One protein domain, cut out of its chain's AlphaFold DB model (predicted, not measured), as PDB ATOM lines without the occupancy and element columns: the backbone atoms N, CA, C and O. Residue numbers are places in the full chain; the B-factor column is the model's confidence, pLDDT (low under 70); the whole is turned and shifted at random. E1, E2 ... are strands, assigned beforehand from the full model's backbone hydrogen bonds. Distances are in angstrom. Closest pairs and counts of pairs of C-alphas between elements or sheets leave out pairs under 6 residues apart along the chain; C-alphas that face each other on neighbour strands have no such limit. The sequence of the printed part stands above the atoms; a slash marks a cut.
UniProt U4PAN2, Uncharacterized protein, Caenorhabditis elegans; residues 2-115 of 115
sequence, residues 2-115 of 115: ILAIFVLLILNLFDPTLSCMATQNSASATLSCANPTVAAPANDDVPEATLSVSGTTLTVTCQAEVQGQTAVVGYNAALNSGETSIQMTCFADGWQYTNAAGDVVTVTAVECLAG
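AT A GLANCE: This is residues 2 to 115 of the 115 residues of an uncharacterized protein of Caenorhabditis elegans (UniProt U4PAN2). With little regular structure, this is a small compact head of two sheets, partly face to face as a sandwich, on a long tail, residues 2 to 28, that sticks out. The strongly twisted sheet E1 - E2 - E4 - E5 - E6 faces the small sheet E3 - E7, both antiparallel. The 114 printed residues, all strand in class with 37 in seven named strands, E1 to E7, are extended: radius of gyration of the C-alphas 26.2 A, spans 94 by 24 by 19 A.

HOW THE PARTS SIT: E4, residues 85 to 91, pairs with E2, residues 57 to 61, N 88 to O 58 being 2.8 A. E1, residues 50 to 54, is an edge strand beside E2, N 52 to O 59 2.9 A. E5, residues 94 to 98, and E6, residues 104 to 107, complete a meander from E4, each strand the antiparallel neighbour of the one before; N 96 to O 89 and N 107 to O 95 are 2.8 A. E3, residues 71 to 75, pairs with E7, residues 109 to 114, N 74 to O 111 2.8 A. Between the sheets, the closest C-alphas of E3 and E4, Val 73 and Ser 85, are 6.3 A apart.

IN THESE COORDINATES: E1 begins at C-alpha 50, (-60.757, -138.589, -19.383). E4 is 19.5 A long; E7, 16.7 A, ends at C-alpha 114, (-53.113, -151.662, -19.535).

THE WHOLE: The printed part has no cut, and no link between strands is long. Residues 2 to 32, 41 to 47 and 78 are under pLDDT 70.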
ATOM      1  N   ILE A   2     -51.081 -62.188  -0.992       49.05
ATOM      2  CA  ILE A   2     -51.144 -63.606  -0.579       49.05
ATOM      3  C   ILE A   2     -52.255 -64.341  -1.342       49.05
ATOM      4  O   ILE A   2     -53.169 -64.880  -0.739       49.05
ATOM      5  N   LEU A   3     -52.215 -64.311  -2.676       47.66
ATOM      6  CA  LEU A   3     -52.921 -65.342  -3.446       47.66
ATOM      7  C   LEU A   3     -52.260 -65.700  -4.783       47.66
ATOM      8  O   LEU A   3     -52.484 -66.790  -5.287       47.66
ATOM      9  N   ALA A   4     -51.384 -64.856  -5.334       46.28
ATOM     10  CA  ALA A   4     -50.824 -65.112  -6.665       46.28
ATOM     11  C   ALA A   4     -49.507 -65.922  -6.693       46.28
ATOM     12  O   ALA A   4     -49.062 -66.290  -7.774       46.28
ATOM     13  N   ILE A   5     -48.871 -66.205  -5.546       47.37
ATOM     14  CA  ILE A   5     -47.504 -66.774  -5.514       47.37
ATOM     15  C   ILE A   5     -47.447 -68.289  -5.260       47.37
ATOM     16  O   ILE A   5     -46.434 -68.892  -5.586       47.37
ATOM     17  N   PHE A   6     -48.487 -68.954  -4.745       48.35
ATOM     18  CA  PHE A   6     -48.268 -70.312  -4.208       48.35
ATOM     19  C   PHE A   6     -48.843 -71.501  -4.977       48.35
ATOM     20  O   PHE A   6     -48.527 -72.625  -4.606       48.35
ATOM     21  N   VAL A   7     -49.643 -71.317  -6.032       52.83
ATOM     22  CA  VAL A   7     -50.389 -72.474  -6.572       52.83
ATOM     23  C   VAL A   7     -49.968 -72.910  -7.973       52.83
ATOM     24  O   VAL A   7     -50.010 -74.098  -8.248       52.83
ATOM     25  N   LEU A   8     -49.514 -72.031  -8.869       48.60
ATOM     26  CA  LEU A   8     -49.520 -72.398 -10.296       48.60
ATOM     27  C   LEU A   8     -48.183 -72.791 -10.938       48.60
ATOM     28  O   LEU A   8     -48.224 -73.342 -12.033       48.60
ATOM     29  N   LEU A   9     -47.018 -72.576 -10.311       43.96
ATOM     30  CA  LEU A   9     -45.740 -72.836 -11.006       43.96
ATOM     31  C   LEU A   9     -44.815 -73.884 -10.370       43.96
ATOM     32  O   LEU A   9     -43.940 -74.391 -11.062       43.96
ATOM     33  N   ILE A  10     -45.039 -74.288  -9.114       53.57
ATOM     34  CA  ILE A  10     -44.303 -75.419  -8.503       53.57
ATOM     35  C   ILE A  10     -44.895 -76.776  -8.949       53.57
ATOM     36  O   ILE A  10     -44.257 -77.811  -8.804       53.57
ATOM     37  N   LEU A  11     -46.077 -76.785  -9.574       50.82
ATOM     38  CA  LEU A  11     -46.733 -78.013 -10.044       50.82
ATOM     39  C   LEU A  11     -46.257 -78.524 -11.414       50.82
ATOM     40  O   LEU A  11     -46.685 -79.597 -11.816       50.82
ATOM     41  N   ASN A  12     -45.395 -77.797 -12.132       44.76
ATOM     42  CA  ASN A  12     -45.091 -78.118 -13.535       44.76
ATOM     43  C   ASN A  12     -43.662 -78.577 -13.831       44.76
ATOM     44  O   ASN A  12     -43.322 -78.687 -15.005       44.76
ATOM     45  N   LEU A  13     -42.820 -78.869 -12.833       47.94
ATOM     46  CA  LEU A  13     -41.468 -79.368 -13.136       47.94
ATOM     47  C   LEU A  13     -40.923 -80.456 -12.202       47.94
ATOM     48  O   LEU A  13     -39.752 -80.799 -12.314       47.94
ATOM     49  N   PHE A  14     -41.754 -81.008 -11.316       48.31
ATOM     50  CA  PHE A  14     -41.418 -82.202 -10.540       48.31
ATOM     51  C   PHE A  14     -42.313 -83.357 -10.996       48.31
ATOM     52  O   PHE A  14     -43.474 -83.440 -10.612       48.31
ATOM     53  N   ASP A  15     -41.734 -84.153 -11.897       42.59
ATOM     54  CA  ASP A  15     -41.899 -85.594 -12.129       42.59
ATOM     55  C   ASP A  15     -43.287 -86.216 -11.901       42.59
ATOM     56  O   ASP A  15     -43.798 -86.245 -10.781       42.59
ATOM     57  N   PRO A  16     -43.851 -86.887 -12.927       43.48
ATOM     58  CA  PRO A  16     -43.489 -88.297 -13.057       43.48
ATOM     59  C   PRO A  16     -43.632 -88.827 -14.496       43.48
ATOM     60  O   PRO A  16     -44.612 -89.490 -14.829       43.48
ATOM     61  N   THR A  17     -42.621 -88.665 -15.350       47.82
ATOM     62  CA  THR A  17     -42.485 -89.576 -16.512       47.82
ATOM     63  C   THR A  17     -42.003 -90.974 -16.096       47.82
ATOM     64  O   THR A  17     -41.946 -91.878 -16.921       47.82
ATOM     65  N   LEU A  18     -41.772 -91.199 -14.795       48.61
ATOM     66  CA  LEU A  18     -41.774 -92.525 -14.169       48.61
ATOM     67  C   LEU A  18     -43.187 -93.106 -13.961       48.61
ATOM     68  O   LEU A  18     -43.314 -94.209 -13.429       48.61
ATOM     69  N   SER A  19     -44.253 -92.428 -14.405       40.70
ATOM     70  CA  SER A  19     -45.557 -93.077 -14.528       40.70
ATOM     71  C   SER A  19     -45.555 -94.067 -15.690       40.70
ATOM     72  O   SER A  19     -45.740 -93.721 -16.853       40.70
ATOM     73  N   CYS A  20     -45.450 -95.336 -15.313       42.55
ATOM     74  CA  CYS A  20     -46.340 -96.350 -15.860       42.55
ATOM     75  C   CYS A  20     -46.107 -96.717 -17.334       42.55
ATOM     76  O   CYS A  20     -47.058 -96.933 -18.074       42.55
ATOM     77  N   MET A  21     -44.849 -96.904 -17.740       43.76
ATOM     78  CA  MET A  21     -44.537 -97.964 -18.714       43.76
ATOM     79  C   MET A  21     -44.043 -99.240 -18.022       43.76
ATOM     80  O   MET A  21     -43.431-100.098 -18.639       43.76
ATOM     81  N   ALA A  22     -44.433 -99.456 -16.764       45.76
ATOM     82  CA  ALA A  22     -44.924-100.779 -16.410       45.76
ATOM     83  C   ALA A  22     -46.361-100.876 -16.933       45.76
ATOM     84  O   ALA A  22     -47.308-101.054 -16.172       45.76
ATOM     85  N   THR A  23     -46.518-100.778 -18.255       46.33
ATOM     86  CA  THR A  23     -47.568-101.511 -18.943       46.33
ATOM     87  C   THR A  23     -47.223-102.979 -18.701       46.33
ATOM     88  O   THR A  23     -46.765-103.696 -19.585       46.33
ATOM     89  N   GLN A  24     -47.449-103.445 -17.468       41.77
ATOM     90  CA  GLN A  24     -48.084-104.724 -17.272       41.77
ATOM     91  C   GLN A  24     -49.394-104.564 -18.024       41.77
ATOM     92  O   GLN A  24     -50.435-104.216 -17.472       41.77
ATOM     93  N   ASN A  25     -49.313-104.749 -19.341       41.68
ATOM     94  CA  ASN A  25     -50.395-105.353 -20.052       41.68
ATOM     95  C   ASN A  25     -50.528-106.687 -19.337       41.68
ATOM     96  O   ASN A  25     -49.929-107.684 -19.726       41.68
ATOM     97  N   SER A  26     -51.315-106.676 -18.269       43.06
ATOM     98  CA  SER A  26     -52.086-107.796 -17.798       43.06
ATOM     99  C   SER A  26     -53.077-108.143 -18.914       43.06
ATOM    100  O   SER A  26     -54.266-108.304 -18.682       43.06
ATOM    101  N   ALA A  27     -52.578-108.368 -20.135       46.50
ATOM    102  CA  ALA A  27     -52.792-109.652 -20.728       46.50
ATOM    103  C   ALA A  27     -52.393-110.632 -19.623       46.50
ATOM    104  O   ALA A  27     -51.257-111.084 -19.512       46.50
ATOM    105  N   SER A  28     -53.369-110.959 -18.779       47.14
ATOM    106  CA  SER A  28     -53.751-112.338 -18.595       47.14
ATOM    107  C   SER A  28     -53.685-112.959 -19.984       47.14
ATOM    108  O   SER A  28     -54.686-113.045 -20.686       47.14
ATOM    109  N   ALA A  29     -52.466-113.255 -20.445       49.61
ATOM    110  CA  ALA A  29     -52.231-114.193 -21.496       49.61
ATOM    111  C   ALA A  29     -52.880-115.408 -20.880       49.61
ATOM    112  O   ALA A  29     -52.365-115.980 -19.918       49.61
ATOM    113  N   THR A  30     -54.130-115.642 -21.266       54.55
ATOM    114  CA  THR A  30     -54.828-116.852 -20.912       54.55
ATOM    115  C   THR A  30     -53.946-117.888 -21.566       54.55
ATOM    116  O   THR A  30     -53.975-118.035 -22.785       54.55
ATOM    117  N   LEU A  31     -53.016-118.442 -20.786       57.48
ATOM    118  CA  LEU A  31     -52.157-119.512 -21.230       57.48
ATOM    119  C   LEU A  31     -53.133-120.619 -21.591       57.48
ATOM    120  O   LEU A  31     -53.742-121.244 -20.727       57.48
ATOM    121  N   SER A  32     -53.398-120.714 -22.886       67.36
ATOM    122  CA  SER A  32     -54.408-121.581 -23.450       67.36
ATOM    123  C   SER A  32     -53.649-122.627 -24.225       67.36
ATOM    124  O   SER A  32     -53.355-122.460 -25.407       67.36
ATOM    125  N   CYS A  33     -53.287-123.692 -23.529       78.45
ATOM    126  CA  CYS A  33     -52.736-124.866 -24.170       78.45
ATOM    127  C   CYS A  33     -53.868-125.597 -24.886       78.45
ATOM    128  O   CYS A  33     -54.930-125.833 -24.308       78.45
ATOM    129  N   ALA A  34     -53.642-125.969 -26.145       81.74
ATOM    130  CA  ALA A  34     -54.532-126.895 -26.832       81.74
ATOM    131  C   ALA A  34     -54.540-128.228 -26.076       81.74
ATOM    132  O   ALA A  34     -53.484-128.677 -25.629       81.74
ATOM    133  N   ASN A  35     -55.705-128.852 -25.893       81.69
ATOM    134  CA  ASN A  35     -55.779-130.178 -25.280       81.69
ATOM    135  C   ASN A  35     -54.873-131.170 -26.032       81.69
ATOM    136  O   ASN A  35     -54.817-131.108 -27.263       81.69
ATOM    137  N   PRO A  36     -54.165-132.066 -25.318       82.84
ATOM    138  CA  PRO A  36     -53.380-133.101 -25.971       82.84
ATOM    139  C   PRO A  36     -54.312-134.021 -26.759       82.84
ATOM    140  O   PRO A  36     -55.473-134.223 -26.391       82.84
ATOM    141  N   THR A  37     -53.793-134.595 -27.837       86.00
ATOM    142  CA  THR A  37     -54.534-135.594 -28.607       86.00
ATOM    143  C   THR A  37     -54.752-136.825 -27.735       86.00
ATOM    144  O   THR A  37     -53.785-137.389 -27.224       86.00
ATOM    145  N   VAL A  38     -56.002-137.252 -27.573       83.53
ATOM    146  CA  VAL A  38     -56.317-138.533 -26.932       83.53
ATOM    147  C   VAL A  38     -56.210-139.614 -27.996       83.53
ATOM    148  O   VAL A  38     -56.980-139.606 -28.959       83.53
ATOM    149  N   ALA A  39     -55.223-140.497 -27.873       78.81
ATOM    150  CA  ALA A  39     -55.154-141.666 -28.734       78.81
ATOM    151  C   ALA A  39     -56.278-142.634 -28.351       78.81
ATOM    152  O   ALA A  39     -56.615-142.775 -27.173       78.81
ATOM    153  N   ALA A  40     -56.858-143.287 -29.359       70.11
ATOM    154  CA  ALA A  40     -57.807-144.362 -29.118       70.11
ATOM    155  C   ALA A  40     -57.134-145.453 -28.267       70.11
ATOM    156  O   ALA A  40     -55.937-145.704 -28.452       70.11
ATOM    157  N   PRO A  41     -57.872-146.090 -27.346       67.08
ATOM    158  CA  PRO A  41     -57.310-147.150 -26.529       67.08
ATOM    159  C   PRO A  41     -56.745-148.271 -27.406       67.08
ATOM    160  O   PRO A  41     -57.298-148.605 -28.454       67.08
ATOM    161  N   ALA A  42     -55.623-148.853 -26.976       64.00
ATOM    162  CA  ALA A  42     -54.923-149.879 -27.750       64.00
ATOM    163  C   ALA A  42     -55.762-151.153 -27.974       64.00
ATOM    164  O   ALA A  42     -55.530-151.862 -28.948       64.00
ATOM    165  N   ASN A  43     -56.721-151.432 -27.087       63.46
ATOM    166  CA  ASN A  43     -57.682-152.532 -27.162       63.46
ATOM    167  C   ASN A  43     -59.010-152.078 -26.540       63.46
ATOM    168  O   ASN A  43     -58.987-151.216 -25.665       63.46
ATOM    169  N   ASP A  44     -60.130-152.710 -26.902       66.29
ATOM    170  CA  ASP A  44     -61.450-152.433 -26.298       66.29
ATOM    171  C   ASP A  44     -61.476-152.658 -24.769       66.29
ATOM    172  O   ASP A  44     -62.311-152.096 -24.071       66.29
ATOM    173  N   ASP A  45     -60.541-153.451 -24.230       66.99
ATOM    174  CA  ASP A  45     -60.379-153.669 -22.784       66.99
ATOM    175  C   ASP A  45     -59.708-152.490 -22.055       66.99
ATOM    176  O   ASP A  45     -59.670-152.448 -20.820       66.99
ATOM    177  N   VAL A  46     -59.103-151.567 -22.808       66.06
ATOM    178  CA  VAL A  46     -58.421-150.393 -22.272       66.06
ATOM    179  C   VAL A  46     -59.385-149.206 -22.371       66.06
ATOM    180  O   VAL A  46     -59.887-148.911 -23.449       66.06
ATOM    181  N   PRO A  47     -59.673-148.519 -21.259       68.03
ATOM    182  CA  PRO A  47     -60.651-147.432 -21.220       68.03
ATOM    183  C   PRO A  47     -60.193-146.186 -21.988       68.03
ATOM    184  O   PRO A  47     -58.997-145.965 -22.183       68.03
ATOM    185  N   GLU A  48     -61.136-145.308 -22.334       73.25
ATOM    186  CA  GLU A  48     -60.818-143.971 -22.849       73.25
ATOM    187  C   GLU A  48     -60.210-143.064 -21.760       73.25
ATOM    188  O   GLU A  48     -60.602-143.091 -20.588       73.25
ATOM    189  N   ALA A  49     -59.260-142.208 -22.150       82.39
ATOM    190  CA  ALA A  49     -58.682-141.217 -21.247       82.39
ATOM    191  C   ALA A  49     -59.659-140.058 -21.014       82.39
ATOM    192  O   ALA A  49     -60.101-139.393 -21.951       82.39
ATOM    193  N   THR A  50     -59.946-139.755 -19.748       88.12
ATOM    194  CA  THR A  50     -60.757-138.589 -19.383       88.12
ATOM    195  C   THR A  50     -59.860-137.374 -19.173       88.12
ATOM    196  O   THR A  50     -58.943-137.404 -18.352       88.12
ATOM    197  N   LEU A  51     -60.155-136.285 -19.885       89.50
ATOM    198  CA  LEU A  51     -59.469-134.998 -19.767       89.50
ATOM    199  C   LEU A  51     -60.312-134.016 -18.943       89.50
ATOM    200  O   LEU A  51     -61.457-133.735 -19.293       89.50
ATOM    201  N   SER A  52     -59.736-133.436 -17.890       90.92
ATOM    202  CA  SER A  52     -60.379-132.401 -17.073       90.92
ATOM    203  C   SER A  52     -59.479-131.177 -16.942       90.92
ATOM    204  O   SER A  52     -58.404-131.246 -16.346       90.92
ATOM    205  N   VAL A  53     -59.900-130.049 -17.517       86.57
ATOM    206  CA  VAL A  53     -59.152-128.784 -17.486       86.57
ATOM    207  C   VAL A  53     -59.704-127.875 -16.390       86.57
ATOM    208  O   VAL A  53     -60.896-127.578 -16.361       86.57
ATOM    209  N   SER A  54     -58.821-127.377 -15.528       86.02
ATOM    210  CA  SER A  54     -59.118-126.382 -14.498       86.02
ATOM    211  C   SER A  54     -58.047-125.292 -14.508       86.02
ATOM    212  O   SER A  54     -56.958-125.458 -13.956       86.02
ATOM    213  N   GLY A  55     -58.354-124.155 -15.137       85.10
ATOM    214  CA  GLY A  55     -57.400-123.056 -15.296       85.10
ATOM    215  C   GLY A  55     -56.198-123.481 -16.143       85.10
ATOM    216  O   GLY A  55     -56.363-123.876 -17.292       85.10
ATOM    217  N   THR A  56     -54.997-123.414 -15.571       87.86
ATOM    218  CA  THR A  56     -53.749-123.852 -16.219       87.86
ATOM    219  C   THR A  56     -53.391-125.304 -15.912       87.86
ATOM    220  O   THR A  56     -52.293-125.728 -16.250       87.86
ATOM    221  N   THR A  57     -54.264-126.069 -15.256       89.78
ATOM    222  CA  THR A  57     -54.013-127.474 -14.917       89.78
ATOM    223  C   THR A  57     -54.923-128.383 -15.735       89.78
ATOM    224  O   THR A  57     -56.135-128.180 -15.768       89.78
ATOM    225  N   LEU A  58     -54.352-129.405 -16.365       90.45
ATOM    226  CA  LEU A  58     -55.075-130.490 -17.022       90.45
ATOM    227  C   LEU A  58     -54.842-131.767 -16.228       90.45
ATOM    228  O   LEU A  58     -53.706-132.171 -16.013       90.45
ATOM    229  N   THR A  59     -55.920-132.410 -15.808       93.42
ATOM    230  CA  THR A  59     -55.874-133.743 -15.214       93.42
ATOM    231  C   THR A  59     -56.281-134.753 -16.271       93.42
ATOM    232  O   THR A  59     -57.311-134.585 -16.924       93.42
ATOM    233  N   VAL A  60     -55.463-135.785 -16.439       91.90
ATOM    234  CA  VAL A  60     -55.731-136.923 -17.314       91.90
ATOM    235  C   VAL A  60     -55.920-138.135 -16.426       91.90
ATOM    236  O   VAL A  60     -55.038-138.441 -15.626       91.90
ATOM    237  N   THR A  61     -57.059-138.804 -16.552       91.74
ATOM    238  CA  THR A  61     -57.406-139.964 -15.728       91.74
ATOM    239  C   THR A  61     -57.778-141.143 -16.614       91.74
ATOM    240  O   THR A  61     -58.612-141.010 -17.509       91.74
ATOM    241  N   CYS A  62     -57.202-142.299 -16.308       88.47
ATOM    242  CA  CYS A  62     -57.524-143.594 -16.886       88.47
ATOM    243  C   CYS A  62     -58.233-144.454 -15.833       88.47
ATOM    244  O   CYS A  62     -57.753-144.589 -14.707       88.47
ATOM    245  N   GLN A  63     -59.386-145.032 -16.175       83.13
ATOM    246  CA  GLN A  63     -60.161-145.891 -15.271       83.13
ATOM    247  C   GLN A  63     -60.471-147.215 -15.948       83.13
ATOM    248  O   GLN A  63     -61.257-147.230 -16.883       83.13
ATOM    249  N   ALA A  64     -59.870-148.316 -15.496       81.79
ATOM    250  CA  ALA A  64     -60.132-149.625 -16.087       81.79
ATOM    251  C   ALA A  64     -61.622-149.996 -15.985       81.79
ATOM    252  O   ALA A  64     -62.199-149.960 -14.898       81.79
ATOM    253  N   GLU A  65     -62.227-150.386 -17.107       76.28
ATOM    254  CA  GLU A  65     -63.613-150.874 -17.141       76.28
ATOM    255  C   GLU A  65     -63.709-152.365 -16.786       76.28
ATOM    256  O   GLU A  65     -64.729-152.839 -16.281       76.28
ATOM    257  N   VAL A  66     -62.624-153.111 -17.005       76.22
ATOM    258  CA  VAL A  66     -62.553-154.552 -16.764       76.22
ATOM    259  C   VAL A  66     -62.027-154.836 -15.356       76.22
ATOM    260  O   VAL A  66     -60.955-154.374 -14.959       76.22
ATOM    261  N   GLN A  67     -62.760-155.654 -14.592       75.22
ATOM    262  CA  GLN A  67     -62.300-156.114 -13.279       75.22
ATOM    263  C   GLN A  67     -60.975-156.876 -13.387       75.22
ATOM    264  O   GLN A  67     -60.853-157.831 -14.150       75.22
ATOM    265  N   GLY A  68     -60.005-156.481 -12.562       78.46
ATOM    266  CA  GLY A  68     -58.675-157.089 -12.516       78.46
ATOM    267  C   GLY A  68     -57.646-156.432 -13.438       78.46
ATOM    268  O   GLY A  68     -56.471-156.759 -13.319       78.46
ATOM    269  N   GLN A  69     -58.053-155.487 -14.289       79.56
ATOM    270  CA  GLN A  69     -57.135-154.661 -15.070       79.56
ATOM    271  C   GLN A  69     -56.821-153.359 -14.331       79.56
ATOM    272  O   GLN A  69     -57.689-152.762 -13.693       79.56
ATOM    273  N   THR A  70     -55.578-152.899 -14.448       83.96
ATOM    274  CA  THR A  70     -55.194-151.533 -14.071       83.96
ATOM    275  C   THR A  70     -55.044-150.724 -15.351       83.96
ATOM    276  O   THR A  70     -54.492-151.226 -16.326       83.96
ATOM    277  N   ALA A  71     -55.538-149.489 -15.369       86.19
ATOM    278  CA  ALA A  71     -55.325-148.575 -16.484       86.19
ATOM    279  C   ALA A  71     -54.360-147.478 -16.046       86.19
ATOM    280  O   ALA A  71     -54.602-146.809 -15.045       86.19
ATOM    281  N   VAL A  72     -53.275-147.302 -16.786       88.84
ATOM    282  CA  VAL A  72     -52.228-146.316 -16.507       88.84
ATOM    283  C   VAL A  72     -52.141-145.314 -17.646       88.84
ATOM    284  O   VAL A  72     -52.454-145.636 -18.793       88.84
ATOM    285  N   VAL A  73     -51.742-144.084 -17.335       90.07
ATOM    286  CA  VAL A  73     -51.643-143.023 -18.337       90.07
ATOM    287  C   VAL A  73     -50.344-143.176 -19.127       90.07
ATOM    288  O   VAL A  73     -49.242-143.079 -18.586       90.07
ATOM    289  N   GLY A  74     -50.485-143.373 -20.430       89.75
ATOM    290  CA  GLY A  74     -49.422-143.210 -21.408       89.75
ATOM    291  C   GLY A  74     -49.375-141.776 -21.938       89.75
ATOM    292  O   GLY A  74     -50.399-141.100 -22.069       89.75
ATOM    293  N   TYR A  75     -48.181-141.292 -22.257       89.07
ATOM    294  CA  TYR A  75     -47.968-140.013 -22.923       89.07
ATOM    295  C   TYR A  75     -46.881-140.122 -23.999       89.07
ATOM    296  O   TYR A  75     -45.964-140.941 -23.918       89.07
ATOM    297  N   ASN A  76     -46.990-139.287 -25.037       85.51
ATOM    298  CA  ASN A  76     -46.052-139.239 -26.168       85.51
ATOM    299  C   ASN A  76     -45.760-140.624 -26.800       85.51
ATOM    300  O   ASN A  76     -44.608-140.943 -27.094       85.51
ATOM    301  N   ALA A  77     -46.808-141.431 -27.005       73.99
ATOM    302  CA  ALA A  77     -46.822-142.719 -27.717       73.99
ATOM    303  C   ALA A  77     -45.984-143.878 -27.126       73.99
ATOM    304  O   ALA A  77     -45.932-144.946 -27.735       73.99
ATOM    305  N   ALA A  78     -45.290-143.699 -25.994       68.92
ATOM    306  CA  ALA A  78     -44.477-144.772 -25.399       68.92
ATOM    307  C   ALA A  78     -44.093-144.576 -23.924       68.92
ATOM    308  O   ALA A  78     -43.462-145.459 -23.337       68.92
ATOM    309  N   LEU A  79     -44.395-143.427 -23.314       75.61
ATOM    310  CA  LEU A  79     -43.981-143.155 -21.943       75.61
ATOM    311  C   LEU A  79     -45.130-143.472 -20.999       75.61
ATOM    312  O   LEU A  79     -46.174-142.832 -21.039       75.61
ATOM    313  N   ASN A  80     -44.929-144.479 -20.158       80.91
ATOM    314  CA  ASN A  80     -45.872-144.853 -19.118       80.91
ATOM    315  C   ASN A  80     -45.541-144.063 -17.848       80.91
ATOM    316  O   ASN A  80     -44.402-144.102 -17.377       80.91
ATOM    317  N   SER A  81     -46.521-143.345 -17.303       82.46
ATOM    318  CA  SER A  81     -46.356-142.640 -16.030       82.46
ATOM    319  C   SER A  81     -46.255-143.594 -14.835       82.46
ATOM    320  O   SER A  81     -45.699-143.218 -13.809       82.46
ATOM    321  N   GLY A  82     -46.799-144.809 -14.960       84.95
ATOM    322  CA  GLY A  82     -47.054-145.735 -13.856       84.95
ATOM    323  C   GLY A  82     -48.284-145.363 -13.024       84.95
ATOM    324  O   GLY A  82     -48.637-146.083 -12.096       84.95
ATOM    325  N   GLU A  83     -48.955-144.262 -13.366       88.76
ATOM    326  CA  GLU A  83     -50.038-143.668 -12.593       88.76
ATOM    327  C   GLU A  83     -51.365-143.795 -13.343       88.76
ATOM    328  O   GLU A  83     -51.440-143.581 -14.555       88.76
ATOM    329  N   THR A  84     -52.448-144.069 -12.616       89.54
ATOM    330  CA  THR A  84     -53.814-144.081 -13.176       89.54
ATOM    331  C   THR A  84     -54.318-142.673 -13.502       89.54
ATOM    332  O   THR A  84     -55.263-142.500 -14.271       89.54
ATOM    333  N   SER A  85     -53.682-141.641 -12.944       91.31
ATOM    334  CA  SER A  85     -53.974-140.245 -13.244       91.31
ATOM    335  C   SER A  85     -52.723-139.385 -13.178       91.31
ATOM    336  O   SER A  85     -51.928-139.530 -12.253       91.31
ATOM    337  N   ILE A  86     -52.586-138.439 -14.103       92.18
ATOM    338  CA  ILE A  86     -51.501-137.454 -14.099       92.18
ATOM    339  C   ILE A  86     -52.051-136.036 -14.200       92.18
ATOM    340  O   ILE A  86     -53.101-135.793 -14.800       92.18
ATOM    341  N   GLN A  87     -51.323-135.088 -13.616       93.64
ATOM    342  CA  GLN A  87     -51.626-133.665 -13.710       93.64
ATOM    343  C   GLN A  87     -50.549-132.958 -14.519       93.64
ATOM    344  O   GLN A  87     -49.356-133.117 -14.271       93.64
ATOM    345  N   MET A  88     -50.989-132.158 -15.479       92.18
ATOM    346  CA  MET A  88     -50.143-131.362 -16.349       92.18
ATOM    347  C   MET A  88     -50.411-129.891 -16.105       92.18
ATOM    348  O   MET A  88     -51.544-129.491 -15.835       92.18
ATOM    349  N   THR A  89     -49.378-129.076 -16.252       92.36
ATOM    350  CA  THR A  89     -49.499-127.622 -16.183       92.36
ATOM    351  C   THR A  89     -49.282-127.028 -17.563       92.36
ATOM    352  O   THR A  89     -48.374-127.428 -18.287       92.36
ATOM    353  N   CYS A  90     -50.137-126.089 -17.941       89.65
ATOM    354  CA  CYS A  90     -50.023-125.348 -19.179       89.65
ATOM    355  C   CYS A  90     -48.940-124.276 -19.045       89.65
ATOM    356  O   CYS A  90     -49.064-123.355 -18.235       89.65
ATOM    357  N   PHE A  91     -47.904-124.394 -19.871       88.05
ATOM    358  CA  PHE A  91     -46.860-123.394 -20.067       88.05
ATOM    359  C   PHE A  91     -46.873-122.896 -21.518       88.05
ATOM    360  O   PHE A  91     -47.649-123.376 -22.343       88.05
ATOM    361  N   ALA A  92     -46.034-121.908 -21.843       82.57
ATOM    362  CA  ALA A  92     -45.994-121.313 -23.183       82.57
ATOM    363  C   ALA A  92     -45.711-122.347 -24.293       82.57
ATOM    364  O   ALA A  92     -46.190-122.184 -25.413       82.57
ATOM    365  N   ASP A  93     -44.994-123.422 -23.954       80.45
ATOM    366  CA  ASP A  93     -44.620-124.507 -24.868       80.45
ATOM    367  C   ASP A  93     -45.667-125.638 -24.958       80.45
ATOM    368  O   ASP A  93     -45.500-126.569 -25.745       80.45
ATOM    369  N   GLY A  94     -46.748-125.580 -24.169       87.17
ATOM    370  CA  GLY A  94     -47.796-126.604 -24.113       87.17
ATOM    371  C   GLY A  94     -47.996-127.208 -22.720       87.17
ATOM    372  O   GLY A  94     -47.583-126.645 -21.704       87.17
ATOM    373  N   TRP A  95     -48.665-128.364 -22.667       91.67
ATOM    374  CA  TRP A  95     -48.869-129.107 -21.423       91.67
ATOM    375  C   TRP A  95     -47.571-129.771 -20.982       91.67
ATOM    376  O   TRP A  95     -46.966-130.516 -21.748       91.67
ATOM    377  N   GLN A  96     -47.155-129.531 -19.744       92.55
ATOM    378  CA  GLN A  96     -45.972-130.150 -19.161       92.55
ATOM    379  C   GLN A  96     -46.356-131.047 -17.988       92.55
ATOM    380  O   GLN A  96     -47.120-130.642 -17.110       92.55
ATOM    381  N   TYR A  97     -45.806-132.255 -17.981       91.34
ATOM    382  CA  TYR A  97     -45.918-133.231 -16.905       91.34
ATOM    383  C   TYR A  97     -44.544-133.425 -16.268       91.34
ATOM    384  O   TYR A  97     -43.547-133.535 -16.980       91.34
ATOM    385  N   THR A  98     -44.486-133.479 -14.941       91.26
ATOM    386  CA  THR A  98     -43.267-133.868 -14.226       91.26
ATOM    387  C   THR A  98     -43.369-135.346 -13.890       91.26
ATOM    388  O   THR A  98     -44.252-135.742 -13.128       91.26
ATOM    389  N   ASN A  99     -42.493-136.163 -14.470       87.64
ATOM    390  CA  ASN A  99     -42.483-137.602 -14.219       87.64
ATOM    391  C   ASN A  99     -41.961-137.928 -12.802       87.64
ATOM    392  O   ASN A  99     -41.455-137.064 -12.082       87.64
ATOM    393  N   ALA A 100     -42.024-139.203 -12.412       83.86
ATOM    394  CA  ALA A 100     -41.516-139.664 -11.116       83.86
ATOM    395  C   ALA A 100     -39.996-139.458 -10.922       83.86
ATOM    396  O   ALA A 100     -39.522-139.424  -9.788       83.86
ATOM    397  N   ALA A 101     -39.229-139.304 -12.008       87.12
ATOM    398  CA  ALA A 101     -37.801-138.987 -11.959       87.12
ATOM    399  C   ALA A 101     -37.524-137.487 -11.729       87.12
ATOM    400  O   ALA A 101     -36.387-137.113 -11.448       87.12
ATOM    401  N   GLY A 102     -38.552-136.634 -11.799       88.23
ATOM    402  CA  GLY A 102     -38.434-135.180 -11.692       88.23
ATOM    403  C   GLY A 102     -38.176-134.475 -13.026       88.23
ATOM    404  O   GLY A 102     -37.992-133.258 -13.033       88.23
ATOM    405  N   ASP A 103     -38.185-135.200 -14.147       90.40
ATOM    406  CA  ASP A 103     -38.041-134.607 -15.472       90.40
ATOM    407  C   ASP A 103     -39.355-133.976 -15.919       90.40
ATOM    408  O   ASP A 103     -40.425-134.591 -15.858       90.40
ATOM    409  N   VAL A 104     -39.250-132.755 -16.434       90.69
ATOM    410  CA  VAL A 104     -40.369-132.057 -17.059       90.69
ATOM    411  C   VAL A 104     -40.420-132.438 -18.531       90.69
ATOM    412  O   VAL A 104     -39.511-132.138 -19.305       90.69
ATOM    413  N   VAL A 105     -41.507-133.089 -18.922       89.46
ATOM    414  CA  VAL A 105     -41.767-133.519 -20.293       89.46
ATOM    415  C   VAL A 105     -42.957-132.756 -20.853       89.46
ATOM    416  O   VAL A 105     -43.977-132.585 -20.191       89.46
ATOM    417  N   THR A 106     -42.833-132.294 -22.095       91.32
ATOM    418  CA  THR A 106     -43.968-131.702 -22.810       91.32
ATOM    419  C   THR A 106     -44.829-132.826 -23.368       91.32
ATOM    420  O   THR A 106     -44.323-133.693 -24.080       91.32
ATOM    421  N   VAL A 107     -46.113-132.826 -23.032       90.39
ATOM    422  CA  VAL A 107     -47.078-133.851 -23.418       90.39
ATOM    423  C   VAL A 107     -47.955-133.321 -24.544       90.39
ATOM    424  O   VAL A 107     -48.696-132.355 -24.372       90.39
ATOM    425  N   THR A 108     -47.874-133.960 -25.708       88.84
ATOM    426  CA  THR A 108     -48.665-133.593 -26.897       88.84
ATOM    427  C   THR A 108     -49.771-134.599 -27.198       88.84
ATOM    428  O   THR A 108     -50.765-134.254 -27.839       88.84
ATOM    429  N   ALA A 109     -49.626-135.826 -26.702       89.25
ATOM    430  CA  ALA A 109     -50.608-136.890 -26.816       89.25
ATOM    431  C   ALA A 109     -50.674-137.693 -25.519       89.25
ATOM    432  O   ALA A 109     -49.651-137.889 -24.855       89.25
ATOM    433  N   VAL A 110     -51.871-138.165 -25.197       89.95
ATOM    434  CA  VAL A 110     -52.139-139.042 -24.060       89.95
ATOM    435  C   VAL A 110     -52.939-140.248 -24.501       89.95
ATOM    436  O   VAL A 110     -53.734-140.180 -25.435       89.95
ATOM    437  N   GLU A 111     -52.737-141.346 -23.801       87.98
ATOM    438  CA  GLU A 111     -53.434-142.601 -24.022       87.98
ATOM    439  C   GLU A 111     -53.621-143.309 -22.685       87.98
ATOM    440  O   GLU A 111     -52.909-143.030 -21.719       87.98
ATOM    441  N   CYS A 112     -54.576-144.225 -22.614       86.75
ATOM    442  CA  CYS A 112     -54.609-145.191 -21.529       86.75
ATOM    443  C   CYS A 112     -53.960-146.478 -22.013       86.75
ATOM    444  O   CYS A 112     -54.164-146.897 -23.151       86.75
ATOM    445  N   LEU A 113     -53.175-147.096 -21.139       85.11
ATOM    446  CA  LEU A 113     -52.526-148.381 -21.354       85.11
ATOM    447  C   LEU A 113     -52.990-149.349 -20.266       85.11
ATOM    448  O   LEU A 113     -53.294-148.932 -19.147       85.11
ATOM    449  N   ALA A 114     -53.020-150.643 -20.574       79.89
ATOM    450  CA  ALA A 114     -53.113-151.662 -19.535       79.89
ATOM    451  C   ALA A 114     -51.800-151.677 -18.732       79.89
ATOM    452  O   ALA A 114     -50.719-151.744 -19.323       79.89
ATOM    453  N   GLY A 115     -51.912-151.546 -17.410       70.78
ATOM    454  CA  GLY A 115     -50.801-151.628 -16.456       70.78
ATOM    455  C   GLY A 115     -50.437-153.051 -16.064       70.78
ATOM    456  O   GLY A 115     -51.218-153.980 -16.367       70.78
TER     457      GLY A 115